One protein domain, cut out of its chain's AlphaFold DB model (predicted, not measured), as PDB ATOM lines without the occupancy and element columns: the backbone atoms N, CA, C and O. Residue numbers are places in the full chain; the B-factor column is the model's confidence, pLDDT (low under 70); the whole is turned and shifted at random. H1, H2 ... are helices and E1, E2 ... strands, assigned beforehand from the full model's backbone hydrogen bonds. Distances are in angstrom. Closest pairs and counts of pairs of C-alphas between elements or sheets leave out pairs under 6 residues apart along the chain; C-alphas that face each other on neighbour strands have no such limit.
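This is residues 279 to 403 of the 497 residues of the protein "DNA-directed RNA polymerase subunit alpha" of Variovorax sp. PBL-E5 (UniProt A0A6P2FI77). What shape is this? It is an elongated body of crossed helices, with H1 to H4 in one half, H5, H6 and a small hairpin of E1 and E2 in the other, and H7 in the middle, packed on H2, H5 and H6. What makes it up? The printed part has 125 residues and is mostly helix, with seven named helices, H1 to H7, then two named strands, E1 and E2, an antiparallel pair. How large is it? It is compact, with a radius of gyration of the C-alphas of 15.0 A, and spans 49 by 30 by 25 A.

How does the printed part open? H1, residues 279 to 287, and H2, residues 291 to 301, form a helical hairpin at a steep tilt of 42 degrees, their closest C-alphas, Leu 286 and Glu 294, 5.0 A apart. H4, residues 321 to 335, touches H2 about perpendicular at 88 degrees, the closest C-alphas being Leu 297 and Glu 328, 6.2 A. With residues 321 to 325 alone it touches H3, residues 310 to 317, closest at Ala 314 and Arg 321, C-alphas 5.0 A apart. What follows? H7, residues 377 to 389, touches H2 with residues 379 to 384 alone, closest at C-alphas 301 and 380, 4.9 A; it touches H6, residues 361 to 367, closest at C-alphas 362 and 378, 5.5 A; and it only just touches H5, residues 339 to 352, with 3 pairs of C-alphas within 8 A, the closest 341 and 388, 6.9 A. How do the backbones pair? N 396 of E1, residues 394 to 398, is within hydrogen-bond range of O 403 of E2, residues 401 to 403, at 2.8 A. Every O i to N i+4 pair is within range in H1 to H5 and H7; H6 has 1 of 3, and 3 of 4 O i to N i+3 pairs.

Where are the anchors? H1 begins at C-alpha 279 (124.447, -263.032, 19.413), and E2 ends at C-alpha 403 (135.025, -259.465, 36.709). Which elements are long? H4 measures 21.0 A, H5 20.4 A, H7 16.4 A and H2 15.8 A.

How far does it reach? The two C-alphas farthest apart, those of Gly 318 and Ser 354, are 49.3 A apart. Is it unbroken and confident? The printed part has no cut and no long link, and no printed residue is under 70 in pLDDT.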
ATOM      1  N   ILE A 279     123.737-262.701  20.649       91.81
ATOM      2  CA  ILE A 279     124.447-263.032  19.413       91.81
ATOM      3  C   ILE A 279     123.526-262.968  18.202       91.81
ATOM      4  O   ILE A 279     123.955-262.505  17.145       91.81
ATOM      5  N   GLU A 280     122.273-263.387  18.337       91.81
ATOM      6  CA  GLU A 280     121.278-263.259  17.272       91.81
ATOM      7  C   GLU A 280     120.952-261.790  17.007       91.81
ATOM      8  O   GLU A 280     121.061-261.346  15.864       91.81
ATOM      9  N   MET A 281     120.693-261.008  18.059       93.50
ATOM     10  CA  MET A 281     120.440-259.569  17.942       93.50
ATOM     11  C   MET A 281     121.618-258.824  17.306       93.50
ATOM     12  O   MET A 281     121.435-257.994  16.414       93.50
ATOM     13  N   LEU A 282     122.846-259.126  17.736       93.44
ATOM     14  CA  LEU A 282     124.047-258.502  17.194       93.44
ATOM     15  C   LEU A 282     124.286-258.911  15.737       93.44
ATOM     16  O   LEU A 282     124.676-258.068  14.932       93.44
ATOM     17  N   ARG A 283     124.052-260.180  15.375       91.25
ATOM     18  CA  ARG A 283     124.132-260.633  13.977       91.25
ATOM     19  C   ARG A 283     123.109-259.920  13.106       91.25
ATOM     20  O   ARG A 283     123.465-259.459  12.025       91.25
ATOM     21  N   ASP A 284     121.871-259.796  13.567       90.69
ATOM     22  CA  ASP A 284     120.816-259.111  12.821       90.69
ATOM     23  C   ASP A 284     121.138-257.634  12.596       90.69
ATOM     24  O   ASP A 284     121.024-257.143  11.469       90.69
ATOM     25  N   GLU A 285     121.661-256.957  13.616       90.81
ATOM     26  CA  GLU A 285     122.169-255.593  13.486       90.81
ATOM     27  C   GLU A 285     123.345-255.526  12.489       90.81
ATOM     28  O   GLU A 285     123.371-254.690  11.582       90.81
ATOM     29  N   LEU A 286     124.306-256.453  12.588       89.62
ATOM     30  CA  LEU A 286     125.485-256.520  11.721       89.62
ATOM     31  C   LEU A 286     125.156-256.775  10.244       89.62
ATOM     32  O   LEU A 286     125.800-256.190   9.365       89.62
ATOM     33  N   ARG A 287     124.141-257.597   9.956       87.62
ATOM     34  CA  ARG A 287     123.662-257.875   8.590       87.62
ATOM     35  C   ARG A 287     123.250-256.596   7.863       87.62
ATOM     36  O   ARG A 287     123.467-256.490   6.653       87.62
ATOM     37  N   GLY A 288     122.754-255.593   8.594       84.44
ATOM     38  CA  GLY A 288     122.424-254.267   8.062       84.44
ATOM     39  C   GLY A 288     123.620-253.500   7.478       84.44
ATOM     40  O   GLY A 288     123.443-252.637   6.616       84.44
ATOM     41  N   TYR A 289     124.854-253.834   7.875       82.38
ATOM     42  CA  TYR A 289     126.080-253.160   7.417       82.38
ATOM     43  C   TYR A 289     126.779-253.864   6.239       82.38
ATOM     44  O   TYR A 289     127.749-253.323   5.692       82.38
ATOM     45  N   GLY A 290     126.266-255.020   5.802       76.25
ATOM     46  CA  GLY A 290     126.769-255.805   4.674       76.25
ATOM     47  C   GLY A 290     127.673-256.976   5.079       76.25
ATOM     48  O   GLY A 290     128.417-256.912   6.055       76.25
ATOM     49  N   GLY A 291     127.646-258.049   4.277       76.38
ATOM     50  CA  GLY A 291     128.117-259.377   4.700       76.38
ATOM     51  C   GLY A 291     129.585-259.484   5.134       76.38
ATOM     52  O   GLY A 291     129.894-260.251   6.036       76.38
ATOM     53  N   ILE A 292     130.510-258.704   4.557       88.12
ATOM     54  CA  ILE A 292     131.921-258.776   4.985       88.12
ATOM     55  C   ILE A 292     132.168-258.092   6.334       88.12
ATOM     56  O   ILE A 292     133.091-258.471   7.045       88.12
ATOM     57  N   ALA A 293     131.362-257.088   6.694       89.19
ATOM     58  CA  ALA A 293     131.517-256.370   7.955       89.19
ATOM     59  C   ALA A 293     131.072-257.232   9.141       89.19
ATOM     60  O   ALA A 293     131.769-257.269  10.153       89.19
ATOM     61  N   GLU A 294     129.970-257.970   8.970       91.12
ATOM     62  CA  GLU A 294     129.484-258.975   9.922       91.12
ATOM     63  C   GLU A 294     130.581-259.996  10.244       91.12
ATOM     64  O   GLU A 294     130.993-260.111  11.395       91.12
ATOM     65  N   VAL A 295     131.120-260.670   9.222       89.56
ATOM     66  CA  VAL A 295     132.145-261.709   9.413       89.56
ATOM     67  C   VAL A 295     133.412-261.139  10.045       89.56
ATOM     68  O   VAL A 295     133.932-261.714  11.002       89.56
ATOM     69  N   VAL A 296     133.888-259.985   9.557       93.25
ATOM     70  CA  VAL A 296     135.083-259.332  10.105       93.25
ATOM     71  C   VAL A 296     134.911-259.047  11.590       93.25
ATOM     72  O   VAL A 296     135.802-259.392  12.353       93.25
ATOM     73  N   LEU A 297     133.802-258.439  12.017       94.44
ATOM     74  CA  LEU A 297     133.617-258.076  13.422       94.44
ATOM     75  C   LEU A 297     133.408-259.294  14.316       94.44
ATOM     76  O   LEU A 297     134.068-259.398  15.348       94.44
ATOM     77  N   LEU A 298     132.562-260.239  13.905       92.62
ATOM     78  CA  LEU A 298     132.294-261.427  14.705       92.62
ATOM     79  C   LEU A 298     133.565-262.259  14.931       92.62
ATOM     80  O   LEU A 298     133.854-262.648  16.059       92.62
ATOM     81  N   GLU A 299     134.386-262.472  13.901       94.19
ATOM     82  CA  GLU A 299     135.654-263.197  14.055       94.19
ATOM     83  C   GLU A 299     136.718-262.368  14.787       94.19
ATOM     84  O   GLU A 299     137.498-262.900  15.581       94.19
ATOM     85  N   ARG A 300     136.763-261.051  14.555       94.75
ATOM     86  CA  ARG A 300     137.747-260.158  15.184       94.75
ATOM     87  C   ARG A 300     137.497-259.953  16.671       94.75
ATOM     88  O   ARG A 300     138.451-259.669  17.405       94.75
ATOM     89  N   TRP A 301     136.249-260.063  17.102       94.06
ATOM     90  CA  TRP A 301     135.858-259.994  18.505       94.06
ATOM     91  C   TRP A 301     135.865-261.370  19.169       94.06
ATOM     92  O   TRP A 301     135.912-261.430  20.385       94.06
ATOM     93  N   GLY A 302     135.925-262.470  18.413       92.44
ATOM     94  CA  GLY A 302     135.851-263.819  18.987       92.44
ATOM     95  C   GLY A 302     134.419-264.226  19.342       92.44
ATOM     96  O   GLY A 302     134.191-264.979  20.279       92.44
ATOM     97  N   LEU A 303     133.442-263.702  18.596       90.12
ATOM     98  CA  LEU A 303     132.019-264.032  18.692       90.12
ATOM     99  C   LEU A 303     131.601-265.180  17.748       90.12
ATOM    100  O   LEU A 303     130.412-265.458  17.601       90.12
ATOM    101  N   LEU A 304     132.565-265.857  17.120       85.94
ATOM    102  CA  LEU A 304     132.368-267.099  16.355       85.94
ATOM    103  C   LEU A 304     133.411-268.179  16.698       85.94
ATOM    104  O   LEU A 304     133.609-269.112  15.924       85.94
ATOM    105  N   GLY A 305     134.120-268.027  17.817       88.38
ATOM    106  CA  GLY A 305     135.235-268.883  18.215       88.38
ATOM    107  C   GLY A 305     136.507-268.083  18.480       88.38
ATOM    108  O   GLY A 305     136.459-266.970  19.001       88.38
ATOM    109  N   GLU A 306     137.661-268.652  18.128       87.94
ATOM    110  CA  GLU A 306     138.952-268.003  18.355       87.94
ATOM    111  C   GLU A 306     139.069-266.659  17.627       87.94
ATOM    112  O   GLU A 306     138.692-266.491  16.463       87.94
ATOM    113  N   ARG A 307     139.639-265.683  18.339       92.75
ATOM    114  CA  ARG A 307     139.798-264.321  17.848       92.75
ATOM    115  C   ARG A 307     140.766-264.284  16.667       92.75
ATOM    116  O   ARG A 307     141.966-264.497  16.829       92.75
ATOM    117  N   SER A 308     140.272-263.888  15.500       94.31
ATOM    118  CA  SER A 308     141.125-263.699  14.326       94.31
ATOM    119  C   SER A 308     141.883-262.370  14.383       94.31
ATOM    120  O   SER A 308     141.384-261.337  14.841       94.31
ATOM    121  N   THR A 309     143.121-262.372  13.901       96.69
ATOM    122  CA  THR A 309     143.919-261.157  13.704       96.69
ATOM    123  C   THR A 309     143.510-260.439  12.417       96.69
ATOM    124  O   THR A 309     142.981-261.040  11.482       96.69
ATOM    125  N   LEU A 310     143.823-259.142  12.319       97.12
ATOM    126  CA  LEU A 310     143.608-258.372  11.085       97.12
ATOM    127  C   LEU A 310     144.307-258.993   9.867       97.12
ATOM    128  O   LEU A 310     143.810-258.865   8.754       97.12
ATOM    129  N   GLN A 311     145.464-259.630  10.079       97.81
ATOM    130  CA  GLN A 311     146.233-260.269   9.015       97.81
ATOM    131  C   GLN A 311     145.554-261.559   8.535       97.81
ATOM    132  O   GLN A 311     145.364-261.725   7.336       97.81
ATOM    133  N   GLN A 312     145.109-262.414   9.460       97.56
ATOM    134  CA  GLN A 312     144.368-263.635   9.122       97.56
ATOM    135  C   GLN A 312     143.073-263.319   8.367       97.56
ATOM    136  O   GLN A 312     142.786-263.943   7.351       97.56
ATOM    137  N   LEU A 313     142.318-262.305   8.807       96.56
ATOM    138  CA  LEU A 313     141.104-261.862   8.112       96.56
ATOM    139  C   LEU A 313     141.407-261.288   6.724       96.56
ATOM    140  O   LEU A 313     140.661-261.523   5.775       96.56
ATOM    141  N   ALA A 314     142.503-260.542   6.590       96.00
ATOM    142  CA  ALA A 314     142.934-259.988   5.314       96.00
ATOM    143  C   ALA A 314     143.235-261.099   4.300       96.00
ATOM    144  O   ALA A 314     142.689-261.088   3.198       96.00
ATOM    145  N   GLU A 315     144.021-262.097   4.704       97.25
ATOM    146  CA  GLU A 315     144.343-263.267   3.881       97.25
ATOM    147  C   GLU A 315     143.091-264.080   3.537       97.25
ATOM    148  O   GLU A 315     142.846-264.369   2.366       97.25
ATOM    149  N   LYS A 316     142.248-264.367   4.536       95.44
ATOM    150  CA  LYS A 316     141.009-265.143   4.385       95.44
ATOM    151  C   LYS A 316     140.016-264.517   3.404       95.44
ATOM    152  O   LYS A 316     139.335-265.240   2.682       95.44
ATOM    153  N   HIS A 317     139.927-263.188   3.366       91.44
ATOM    154  CA  HIS A 317     138.965-262.468   2.528       91.44
ATOM    155  C   HIS A 317     139.574-261.833   1.270       91.44
ATOM    156  O   HIS A 317     138.870-261.117   0.556       91.44
ATOM    157  N   GLY A 318     140.862-262.058   0.985       92.69
ATOM    158  CA  GLY A 318     141.539-261.447  -0.164       92.69
ATOM    159  C   GLY A 318     141.594-259.915  -0.092       92.69
ATOM    160  O   GLY A 318     141.513-259.233  -1.113       92.69
ATOM    161  N   LEU A 319     141.688-259.361   1.119       93.88
ATOM    162  CA  LEU A 319     141.767-257.926   1.385       93.88
ATOM    163  C   LEU A 319     143.125-257.558   1.983       93.88
ATOM    164  O   LEU A 319     143.899-258.409   2.403       93.88
ATOM    165  N   THR A 320     143.432-256.264   2.052       95.31
ATOM    166  CA  THR A 320     144.607-255.799   2.799       95.31
ATOM    167  C   THR A 320     144.291-255.703   4.291       95.31
ATOM    168  O   THR A 320     143.165-255.390   4.680       95.31
ATOM    169  N   ARG A 321     145.311-255.880   5.141       98.00
ATOM    170  CA  ARG A 321     145.208-255.673   6.599       98.00
ATOM    171  C   ARG A 321     144.603-254.311   6.951       98.00
ATOM    172  O   ARG A 321     143.738-254.215   7.817       98.00
ATOM    173  N   GLU A 322     145.030-253.263   6.247       96.94
ATOM    174  CA  GLU A 322     144.512-251.907   6.444       96.94
ATOM    175  C   GLU A 322     143.036-251.793   6.044       96.94
ATOM    176  O   GLU A 322     142.264-251.109   6.714       96.94
ATOM    177  N   ARG A 323     142.597-252.508   5.000       91.50
ATOM    178  CA  ARG A 323     141.186-252.523   4.610       91.50
ATOM    179  C   ARG A 323     140.309-253.195   5.664       91.50
ATOM    180  O   ARG A 323     139.241-252.664   5.958       91.50
ATOM    181  N   ILE A 324     140.759-254.304   6.252       97.00
ATOM    182  CA  ILE A 324     140.055-254.950   7.370       97.00
ATOM    183  C   ILE A 324     139.960-253.997   8.564       97.00
ATOM    184  O   ILE A 324     138.867-253.801   9.088       97.00
ATOM    185  N   ARG A 325     141.060-253.324   8.933       96.56
ATOM    186  CA  ARG A 325     141.065-252.324  10.017       96.56
ATOM    187  C   ARG A 325     140.052-251.204   9.768       96.56
ATOM    188  O   ARG A 325     139.336-250.800  10.675       96.56
ATOM    189  N   GLN A 326     139.972-250.706   8.534       92.62
ATOM    190  CA  GLN A 326     138.995-249.678   8.162       92.62
ATOM    191  C   GLN A 326     137.552-250.177   8.276       92.62
ATOM    192  O   GLN A 326     136.687-249.409   8.692       92.62
ATOM    193  N   ILE A 327     137.282-251.431   7.895       90.94
ATOM    194  CA  ILE A 327     135.962-252.055   8.058       90.94
ATOM    195  C   ILE A 327     135.625-252.176   9.547       90.94
ATOM    196  O   ILE A 327     134.539-251.754   9.933       90.94
ATOM    197  N   GLU A 328     136.556-252.673  10.368       95.44
ATOM    198  CA  GLU A 328     136.392-252.805  11.821       95.44
ATOM    199  C   GLU A 328     136.060-251.453  12.461       95.44
ATOM    200  O   GLU A 328     134.987-251.306  13.035       95.44
ATOM    201  N   VAL A 329     136.921-250.442  12.293       93.75
ATOM    202  CA  VAL A 329     136.738-249.114  12.907       93.75
ATOM    203  C   VAL A 329     135.421-248.480  12.468       93.75
ATOM    204  O   VAL A 329     134.621-248.069  13.304       93.75
ATOM    205  N   LYS A 330     135.154-248.448  11.158       88.31
ATOM    206  CA  LYS A 330     133.954-247.800  10.617       88.31
ATOM    207  C   LYS A 330     132.668-248.498  11.059       88.31
ATOM    208  O   LYS A 330     131.649-247.838  11.249       88.31
ATOM    209  N   THR A 331     132.682-249.825  11.153       92.00
ATOM    210  CA  THR A 331     131.488-250.590  11.530       92.00
ATOM    211  C   THR A 331     131.280-250.543  13.040       92.00
ATOM    212  O   THR A 331     130.158-250.310  13.473       92.00
ATOM    213  N   ALA A 332     132.348-250.630  13.837       92.62
ATOM    214  CA  ALA A 332     132.283-250.440  15.284       92.62
ATOM    215  C   ALA A 332     131.757-249.044  15.658       92.62
ATOM    216  O   ALA A 332     130.900-248.933  16.525       92.62
ATOM    217  N   GLU A 333     132.203-247.979  14.980       88.50
ATOM    218  CA  GLU A 333     131.679-246.622  15.202       88.50
ATOM    219  C   GLU A 333     130.171-246.526  14.958       88.50
ATOM    220  O   GLU A 333     129.461-245.933  15.765       88.50
ATOM    221  N   ARG A 334     129.674-247.145  13.881       86.50
ATOM    222  CA  ARG A 334     128.239-247.165  13.559       86.50
ATOM    223  C   ARG A 334     127.436-247.979  14.562       86.50
ATOM    224  O   ARG A 334     126.364-247.552  14.975       86.50
ATOM    225  N   LEU A 335     127.987-249.110  14.990       92.00
ATOM    226  CA  LEU A 335     127.347-249.966  15.974       92.00
ATOM    227  C   LEU A 335     127.161-249.282  17.320       92.00
ATOM    228  O   LEU A 335     126.242-249.670  18.020       92.00
ATOM    229  N   ARG A 336     127.943-248.259  17.697       89.19
ATOM    230  CA  ARG A 336     127.779-247.581  19.000       89.19
ATOM    231  C   ARG A 336     126.358-247.058  19.253       89.19
ATOM    232  O   ARG A 336     125.976-246.934  20.408       89.19
ATOM    233  N   GLY A 337     125.600-246.736  18.203       82.75
ATOM    234  CA  GLY A 337     124.208-246.286  18.308       82.75
ATOM    235  C   GLY A 337     123.160-247.402  18.249       82.75
ATOM    236  O   GLY A 337     121.971-247.099  18.296       82.75
ATOM    237  N   ALA A 338     123.569-248.664  18.103       88.38
ATOM    238  CA  ALA A 338     122.652-249.785  17.952       88.38
ATOM    239  C   ALA A 338     121.905-250.094  19.256       88.38
ATOM    240  O   ALA A 338     122.481-250.074  20.346       88.38
ATOM    241  N   GLY A 339     120.622-250.448  19.128       85.75
ATOM    242  CA  GLY A 339     119.755-250.757  20.268       85.75
ATOM    243  C   GLY A 339     120.232-251.952  21.101       85.75
ATOM    244  O   GLY A 339     120.015-251.968  22.309       85.75
ATOM    245  N   VAL A 340     120.956-252.899  20.491       93.31
ATOM    246  CA  VAL A 340     121.494-254.090  21.172       93.31
ATOM    247  C   VAL A 340     122.367-253.743  22.383       93.31
ATOM    248  O   VAL A 340     122.347-254.470  23.371       93.31
ATOM    249  N   TRP A 341     123.083-252.613  22.366       94.75
ATOM    250  CA  TRP A 341     123.927-252.202  23.495       94.75
ATOM    251  C   TRP A 341     123.131-251.646  24.667       94.75
ATOM    252  O   TRP A 341     123.568-251.768  25.808       94.75
ATOM    253  N   VAL A 342     121.956-251.066  24.403       90.25
ATOM    254  CA  VAL A 342     121.032-250.649  25.465       90.25
ATOM    255  C   VAL A 342     120.531-251.889  26.195       90.25
ATOM    256  O   VAL A 342     120.641-251.950  27.416       90.25
ATOM    257  N   THR A 343     120.080-252.901  25.449       92.94
ATOM    258  CA  THR A 343     119.656-254.190  26.008       92.94
ATOM    259  C   THR A 343     120.805-254.861  26.760       92.94
ATOM    260  O   THR A 343     120.647-255.192  27.928       92.94
ATOM    261  N   PHE A 344     122.003-254.946  26.169       95.75
ATOM    262  CA  PHE A 344     123.181-255.502  26.848       95.75
ATOM    263  C   PHE A 344     123.464-254.793  28.173       95.75
ATOM    264  O   PHE A 344     123.684-255.443  29.192       95.75
ATOM    265  N   SER A 345     123.438-253.457  28.173       95.31
ATOM    266  CA  SER A 345     123.658-252.675  29.385       95.31
ATOM    267  C   SER A 345     122.621-252.983  30.460       95.31
ATOM    268  O   SER A 345     122.995-253.058  31.622       95.31
ATOM    269  N   GLN A 346     121.354-253.159  30.085       94.00
ATOM    270  CA  GLN A 346     120.270-253.483  31.015       94.00
ATOM    271  C   GLN A 346     120.439-254.873  31.633       94.00
ATOM    272  O   GLN A 346     120.234-255.024  32.833       94.00
ATOM    273  N   HIS A 347     120.853-255.869  30.844       96.00
ATOM    274  CA  HIS A 347     121.157-257.205  31.362       96.00
ATOM    275  C   HIS A 347     122.328-257.165  32.357       96.00
ATOM    276  O   HIS A 347     122.239-257.735  33.441       96.00
ATOM    277  N   VAL A 348     123.402-256.428  32.046       96.69
ATOM    278  CA  VAL A 348     124.527-256.255  32.985       96.69
ATOM    279  C   VAL A 348     124.108-255.485  34.243       96.69
ATOM    280  O   VAL A 348     124.475-255.901  35.337       96.69
ATOM    281  N   ASP A 349     123.325-254.407  34.113       95.94
ATOM    282  CA  ASP A 349     122.771-253.671  35.260       95.94
ATOM    283  C   ASP A 349     121.972-254.618  36.170       95.94
ATOM    284  O   ASP A 349     122.220-254.664  37.371       95.94
ATOM    285  N   GLY A 350     121.061-255.418  35.602       95.81
ATOM    286  CA  GLY A 350     120.239-256.362  36.363       95.81
ATOM    287  C   GLY A 350     121.045-257.467  37.050       95.81
ATOM    288  O   GLY A 350     120.688-257.891  38.143       95.81
ATOM    289  N   LEU A 351     122.154-257.908  36.447       96.50
ATOM    290  CA  LEU A 351     123.059-258.887  37.058       96.50
ATOM    291  C   LEU A 351     123.914-258.302  38.187       96.50
ATOM    292  O   LEU A 351     124.325-259.048  39.080       96.50
ATOM    293  N   LEU A 352     124.226-257.005  38.125       96.31
ATOM    294  CA  LEU A 352     124.994-256.292  39.149       96.31
ATOM    295  C   LEU A 352     124.116-255.751  40.281       96.31
ATOM    296  O   LEU A 352     124.625-255.539  41.383       96.31
ATOM    297  N   ASP A 353     122.824-255.537  40.033       94.00
ATOM    298  CA  ASP A 353     121.903-255.010  41.031       94.00
ATOM    299  C   ASP A 353     121.861-255.904  42.278       94.00
ATOM    300  O   ASP A 353     121.666-257.119  42.211       94.00
ATOM    301  N   SER A 354     122.074-255.282  43.441       87.94
ATOM    302  CA  SER A 354     122.063-255.936  44.755       87.94
ATOM    303  C   SER A 354     123.004-257.146  44.887       87.94
ATOM    304  O   SER A 354     122.805-258.013  45.741       87.94
ATOM    305  N   ARG A 355     124.053-257.219  44.059       94.69
ATOM    306  CA  ARG A 355     124.989-258.343  44.048       94.69
ATOM    307  C   ARG A 355     126.070-258.196  45.125       94.69
ATOM    308  O   ARG A 355     126.699-257.149  45.258       94.69
ATOM    309  N   GLU A 356     126.336-259.279  45.860       94.19
ATOM    310  CA  GLU A 356     127.366-259.337  46.921       94.19
ATOM    311  C   GLU A 356     128.665-260.048  46.501       94.19
ATOM    312  O   GLU A 356     129.659-260.020  47.226       94.19
ATOM    313  N   THR A 357     128.665-260.710  45.341       96.88
ATOM    314  CA  THR A 357     129.818-261.464  44.821       96.88
ATOM    315  C   THR A 357     130.190-260.980  43.426       96.88
ATOM    316  O   THR A 357     129.294-260.564  42.701       96.88
ATOM    317  N   PRO A 358     131.455-261.065  42.982       97.81
ATOM    318  CA  PRO A 358     131.830-260.517  41.682       97.81
ATOM    319  C   PRO A 358     131.060-261.168  40.527       97.81
ATOM    320  O   PRO A 358     130.811-262.381  40.521       97.81
ATOM    321  N   LEU A 359     130.699-260.367  39.524       97.75
ATOM    322  CA  LEU A 359     130.136-260.872  38.275       97.75
ATOM    323  C   LEU A 359     131.275-261.339  37.365       97.75
ATOM    324  O   LEU A 359     131.834-260.576  36.578       97.75
ATOM    325  N   TRP A 360     131.675-262.598  37.520       97.25
ATOM    326  CA  TRP A 360     132.781-263.164  36.755       97.25
ATOM    327  C   TRP A 360     132.432-263.299  35.272       97.25
ATOM    328  O   TRP A 360     131.384-263.837  34.916       97.25
ATOM    329  N   MET A 361     133.346-262.865  34.401       96.00
ATOM    330  CA  MET A 361     133.113-262.801  32.955       96.00
ATOM    331  C   MET A 361     132.741-264.161  32.337       96.00
ATOM    332  O   MET A 361     131.872-264.242  31.477       96.00
ATOM    333  N   ASP A 362     133.373-265.238  32.802       94.50
ATOM    334  CA  ASP A 362     133.147-266.623  32.362       94.50
ATOM    335  C   ASP A 362     131.831-267.229  32.871       94.50
ATOM    336  O   ASP A 362     131.431-268.299  32.419       94.50
ATOM    337  N   ARG A 363     131.148-266.561  33.809       94.88
ATOM    338  CA  ARG A 363     129.833-266.976  34.315       94.88
ATOM    339  C   ARG A 363     128.682-266.200  33.693       94.88
ATOM    340  O   ARG A 363     127.545-266.616  33.882       94.88
ATOM    341  N   LEU A 364     128.958-265.138  32.932       94.19
ATOM    342  CA  LEU A 364     127.926-264.266  32.365       94.19
ATOM    343  C   LEU A 364     126.865-265.058  31.560       94.19
ATOM    344  O   LEU A 364     125.691-264.930  31.897       94.19
ATOM    345  N   PRO A 365     127.234-265.964  30.623       93.69
ATOM    346  CA  PRO A 365     126.280-266.874  29.969       93.69
ATOM    347  C   PRO A 365     125.427-267.748  30.889       93.69
ATOM    348  O   PRO A 365     124.264-268.015  30.611       93.69
ATOM    349  N   ALA A 366     126.023-268.250  31.972       92.94
ATOM    350  CA  ALA A 366     125.362-269.194  32.867       92.94
ATOM    351  C   ALA A 366     124.378-268.497  33.813       92.94
ATOM    352  O   ALA A 366     123.436-269.123  34.293       92.94
ATOM    353  N   GLU A 367     124.632-267.225  34.121       94.94
ATOM    354  CA  GLU A 367     123.764-266.404  34.960       94.94
ATOM    355  C   GLU A 367     122.639-265.752  34.160       94.94
ATOM    356  O   GLU A 367     121.549-265.562  34.695       94.94
ATOM    357  N   ASP A 368     122.878-265.475  32.879       95.19
ATOM    358  CA  ASP A 368     121.872-264.950  31.970       95.19
ATOM    359  C   ASP A 368     122.002-265.585  30.570       95.19
ATOM    360  O   ASP A 368     122.884-265.205  29.787       95.19
ATOM    361  N   PRO A 369     121.101-266.531  30.225       94.19
ATOM    362  CA  PRO A 369     121.105-267.216  28.932       94.19
ATOM    363  C   PRO A 369     120.972-266.279  27.728       94.19
ATOM    364  O   PRO A 369     121.280-266.681  26.604       94.19
ATOM    365  N   TRP A 370     120.540-265.026  27.926       95.19
ATOM    366  CA  TRP A 370     120.483-264.043  26.849       95.19
ATOM    367  C   TRP A 370     121.855-263.834  26.198       95.19
ATOM    368  O   TRP A 370     121.922-263.651  24.986       95.19
ATOM    369  N   PHE A 371     122.967-263.939  26.933       94.31
ATOM    370  CA  PHE A 371     124.303-263.790  26.341       94.31
ATOM    371  C   PHE A 371     124.707-264.946  25.407       94.31
ATOM    372  O   PHE A 371     125.599-264.751  24.577       94.31
ATOM    373  N   GLY A 372     124.024-266.095  25.485       90.62
ATOM    374  CA  GLY A 372     124.284-267.313  24.712       90.62
ATOM    375  C   GLY A 372     125.211-268.302  25.428       90.62
ATOM    376  O   GLY A 372     126.093-267.894  26.168       90.62
ATOM    377  N   ASP A 373     125.043-269.603  25.169       86.75
ATOM    378  CA  ASP A 373     125.604-270.696  25.994       86.75
ATOM    379  C   ASP A 373     127.044-271.127  25.633       86.75
ATOM    380  O   ASP A 373     127.609-272.055  26.219       86.75
ATOM    381  N   ASP A 374     127.656-270.491  24.639       83.88
ATOM    382  CA  ASP A 374     128.952-270.903  24.102       83.88
ATOM    383  C   ASP A 374     130.127-270.421  24.974       83.88
ATOM    384  O   ASP A 374     130.371-269.226  25.127       83.88
ATOM    385  N   ALA A 375     130.953-271.346  25.473       79.44
ATOM    386  CA  ALA A 375     132.085-271.028  26.359       79.44
ATOM    387  C   ALA A 375     133.091-270.012  25.766       79.44
ATOM    388  O   ALA A 375     133.698-269.213  26.488       79.44
ATOM    389  N   TRP A 376     133.269-270.024  24.441       80.44
ATOM    390  CA  TRP A 376     134.186-269.125  23.740       80.44
ATOM    391  C   TRP A 376     133.673-267.675  23.670       80.44
ATOM    392  O   TRP A 376     134.479-266.766  23.461       80.44
ATOM    393  N   LEU A 377     132.382-267.430  23.940       87.25
ATOM    394  CA  LEU A 377     131.787-266.090  23.952       87.25
ATOM    395  C   LEU A 377     132.412-265.166  24.987       87.25
ATOM    396  O   LEU A 377     132.459-263.963  24.758       87.25
ATOM    397  N   THR A 378     132.943-265.709  26.082       88.62
ATOM    398  CA  THR A 378     133.545-264.944  27.185       88.62
ATOM    399  C   THR A 378     134.511-263.856  26.695       88.62
ATOM    400  O   THR A 378     134.426-262.705  27.118       88.62
ATOM    401  N   HIS A 379     135.391-264.185  25.743       89.31
ATOM    402  CA  HIS A 379     136.365-263.232  25.194       89.31
ATOM    403  C   HIS A 379     135.715-262.160  24.307       89.31
ATOM    404  O   HIS A 379     136.125-260.994  24.321       89.31
ATOM    405  N   GLY A 380     134.694-262.542  23.537       93.31
ATOM    406  CA  GLY A 380     133.959-261.608  22.692       93.31
ATOM    407  C   GLY A 380     133.059-260.677  23.483       93.31
ATOM    408  O   GLY A 380     133.033-259.481  23.202       93.31
ATOM    409  N   LEU A 381     132.408-261.183  24.525       95.31
ATOM    410  CA  LEU A 381     131.627-260.392  25.466       95.31
ATOM    411  C   LEU A 381     132.518-259.392  26.216       95.31
ATOM    412  O   LEU A 381     132.176-258.213  26.270       95.31
ATOM    413  N   ALA A 382     133.698-259.815  26.685       95.44
ATOM    414  CA  ALA A 382     134.695-258.918  27.274       95.44
ATOM    415  C   ALA A 382     135.074-257.775  26.311       95.44
ATOM    416  O   ALA A 382     135.015-256.600  26.673       95.44
ATOM    417  N   THR A 383     135.361-258.112  25.049       94.56
ATOM    418  CA  THR A 383     135.648-257.118  24.001       94.56
ATOM    419  C   THR A 383     134.467-256.159  23.790       94.56
ATOM    420  O   THR A 383     134.665-254.957  23.615       94.56
ATOM    421  N   CYS A 384     133.229-256.663  23.822       95.56
ATOM    422  CA  CYS A 384     132.033-255.838  23.663       95.56
ATOM    423  C   CYS A 384     131.838-254.866  24.835       95.56
ATOM    424  O   CYS A 384     131.543-253.693  24.600       95.56
ATOM    425  N   ILE A 385     132.051-255.318  26.074       96.38
ATOM    426  CA  ILE A 385     131.970-254.472  27.273       96.38
ATOM    427  C   ILE A 385     132.958-253.309  27.159       96.38
ATOM    428  O   ILE A 385     132.554-252.153  27.262       96.38
ATOM    429  N   GLU A 386     134.225-253.589  26.851       95.19
ATOM    430  CA  GLU A 386     135.254-252.550  26.720       95.19
ATOM    431  C   GLU A 386     134.942-251.541  25.604       95.19
ATOM    432  O   GLU A 386     135.111-250.332  25.783       95.19
ATOM    433  N   LEU A 387     134.483-252.019  24.443       93.69
ATOM    434  CA  LEU A 387     134.261-251.166  23.275       93.69
ATOM    435  C   LEU A 387     132.991-250.317  23.375       93.69
ATOM    436  O   LEU A 387     133.006-249.147  22.967       93.69
ATOM    437  N   PHE A 388     131.900-250.907  23.865       95.38
ATOM    438  CA  PHE A 388     130.557-250.332  23.754       95.38
ATOM    439  C   PHE A 388     129.980-249.874  25.088       95.38
ATOM    440  O   PHE A 388     129.197-248.928  25.100       95.38
ATOM    441  N   LEU A 389     130.403-250.472  26.201       95.19
ATOM    442  CA  LEU A 389     129.877-250.164  27.532       95.19
ATOM    443  C   LEU A 389     130.901-249.522  28.462       95.19
ATOM    444  O   LEU A 389     130.549-249.168  29.584       95.19
ATOM    445  N   GLY A 390     132.131-249.317  27.982       88.81
ATOM    446  CA  GLY A 390     133.248-248.747  28.731       88.81
ATOM    447  C   GLY A 390     132.963-247.469  29.537       88.81
ATOM    448  O   GLY A 390     133.657-247.252  30.520       88.81
ATOM    449  N   PRO A 391     131.986-246.601  29.195       89.44
ATOM    450  CA  PRO A 391     131.620-245.480  30.067       89.44
ATOM    451  C   PRO A 391     130.888-245.868  31.363       89.44
ATOM    452  O   PRO A 391     130.835-245.052  32.279       89.44
ATOM    453  N   ARG A 392     130.269-247.054  31.420       93.25
ATOM    454  CA  ARG A 392     129.417-247.512  32.534       93.25
ATOM    455  C   ARG A 392     129.955-248.756  33.227       93.25
ATOM    456  O   ARG A 392     129.860-248.843  34.445       93.25
ATOM    457  N   PHE A 393     130.496-249.698  32.460       97.31
ATOM    458  CA  PHE A 393     131.031-250.952  32.977       97.31
ATOM    459  C   PHE A 393     132.459-251.160  32.515       97.31
ATOM    460  O   PHE A 393     132.855-250.772  31.414       97.31
ATOM    461  N   HIS A 394     133.216-251.836  33.360       97.69
ATOM    462  CA  HIS A 394     134.610-252.133  33.141       97.69
ATOM    463  C   HIS A 394     134.914-253.576  33.525       97.69
ATOM    464  O   HIS A 394     134.202-254.202  34.310       97.69
ATOM    465  N   LEU A 395     136.014-254.084  32.975       97.88
ATOM    466  CA  LEU A 395     136.587-255.359  33.373       97.88
ATOM    467  C   LEU A 395     137.674-255.100  34.411       97.88
ATOM    468  O   LEU A 395     138.697-254.486  34.105       97.88
ATOM    469  N   VAL A 396     137.444-255.556  35.637       97.44
ATOM    470  CA  VAL A 396     138.394-255.473  36.747       97.44
ATOM    471  C   VAL A 396     139.044-256.839  36.926       97.44
ATOM    472  O   VAL A 396     138.361-257.849  37.068       97.44
ATOM    473  N   GLU A 397     140.374-256.887  36.905       97.06
ATOM    474  CA  GLU A 397     141.119-258.129  37.113       97.06
ATOM    475  C   GLU A 397     141.301-258.397  38.610       97.06
ATOM    476  O   GLU A 397     141.922-257.609  39.327       97.06
ATOM    477  N   ILE A 398     140.758-259.519  39.086       95.94
ATOM    478  CA  ILE A 398     140.835-259.955  40.481       95.94
ATOM    479  C   ILE A 398     141.384-261.375  40.484       95.94
ATOM    480  O   ILE A 398     140.785-262.274  39.900       95.94
ATOM    481  N   LYS A 399     142.550-261.585  41.110       94.00
ATOM    482  CA  LYS A 399     143.227-262.898  41.149       94.00
ATOM    483  C   LYS A 399     143.366-263.533  39.748       94.00
ATOM    484  O   LYS A 399     143.091-264.714  39.573       94.00
ATOM    485  N   GLN A 400     143.772-262.734  38.752       94.44
ATOM    486  CA  GLN A 400     143.911-263.126  37.333       94.44
ATOM    487  C   GLN A 400     142.603-263.525  36.629       94.44
ATOM    488  O   GLN A 400     142.623-264.099  35.541       94.44
ATOM    489  N   ARG A 401     141.450-263.220  37.232       95.69
ATOM    490  CA  ARG A 401     140.138-263.476  36.648       95.69
ATOM    491  C   ARG A 401     139.409-262.151  36.410       95.69
ATOM    492  O   ARG A 401     139.294-261.351  37.339       95.69
ATOM    493  N   PRO A 402     138.919-261.888  35.189       97.12
ATOM    494  CA  PRO A 402     138.170-260.673  34.907       97.12
ATOM    495  C   PRO A 402     136.758-260.753  35.501       97.12
ATOM    496  O   PRO A 402     136.022-261.720  35.275       97.12
ATOM    497  N   ALA A 403     136.377-259.711  36.233       97.94
ATOM    498  CA  ALA A 403     135.025-259.465  36.709       97.94
ATOM    499  C   ALA A 403     134.455-258.212  36.039       97.94
ATOM    500  O   ALA A 403     135.166-257.227  35.836       97.94
TER     501      ALA A 403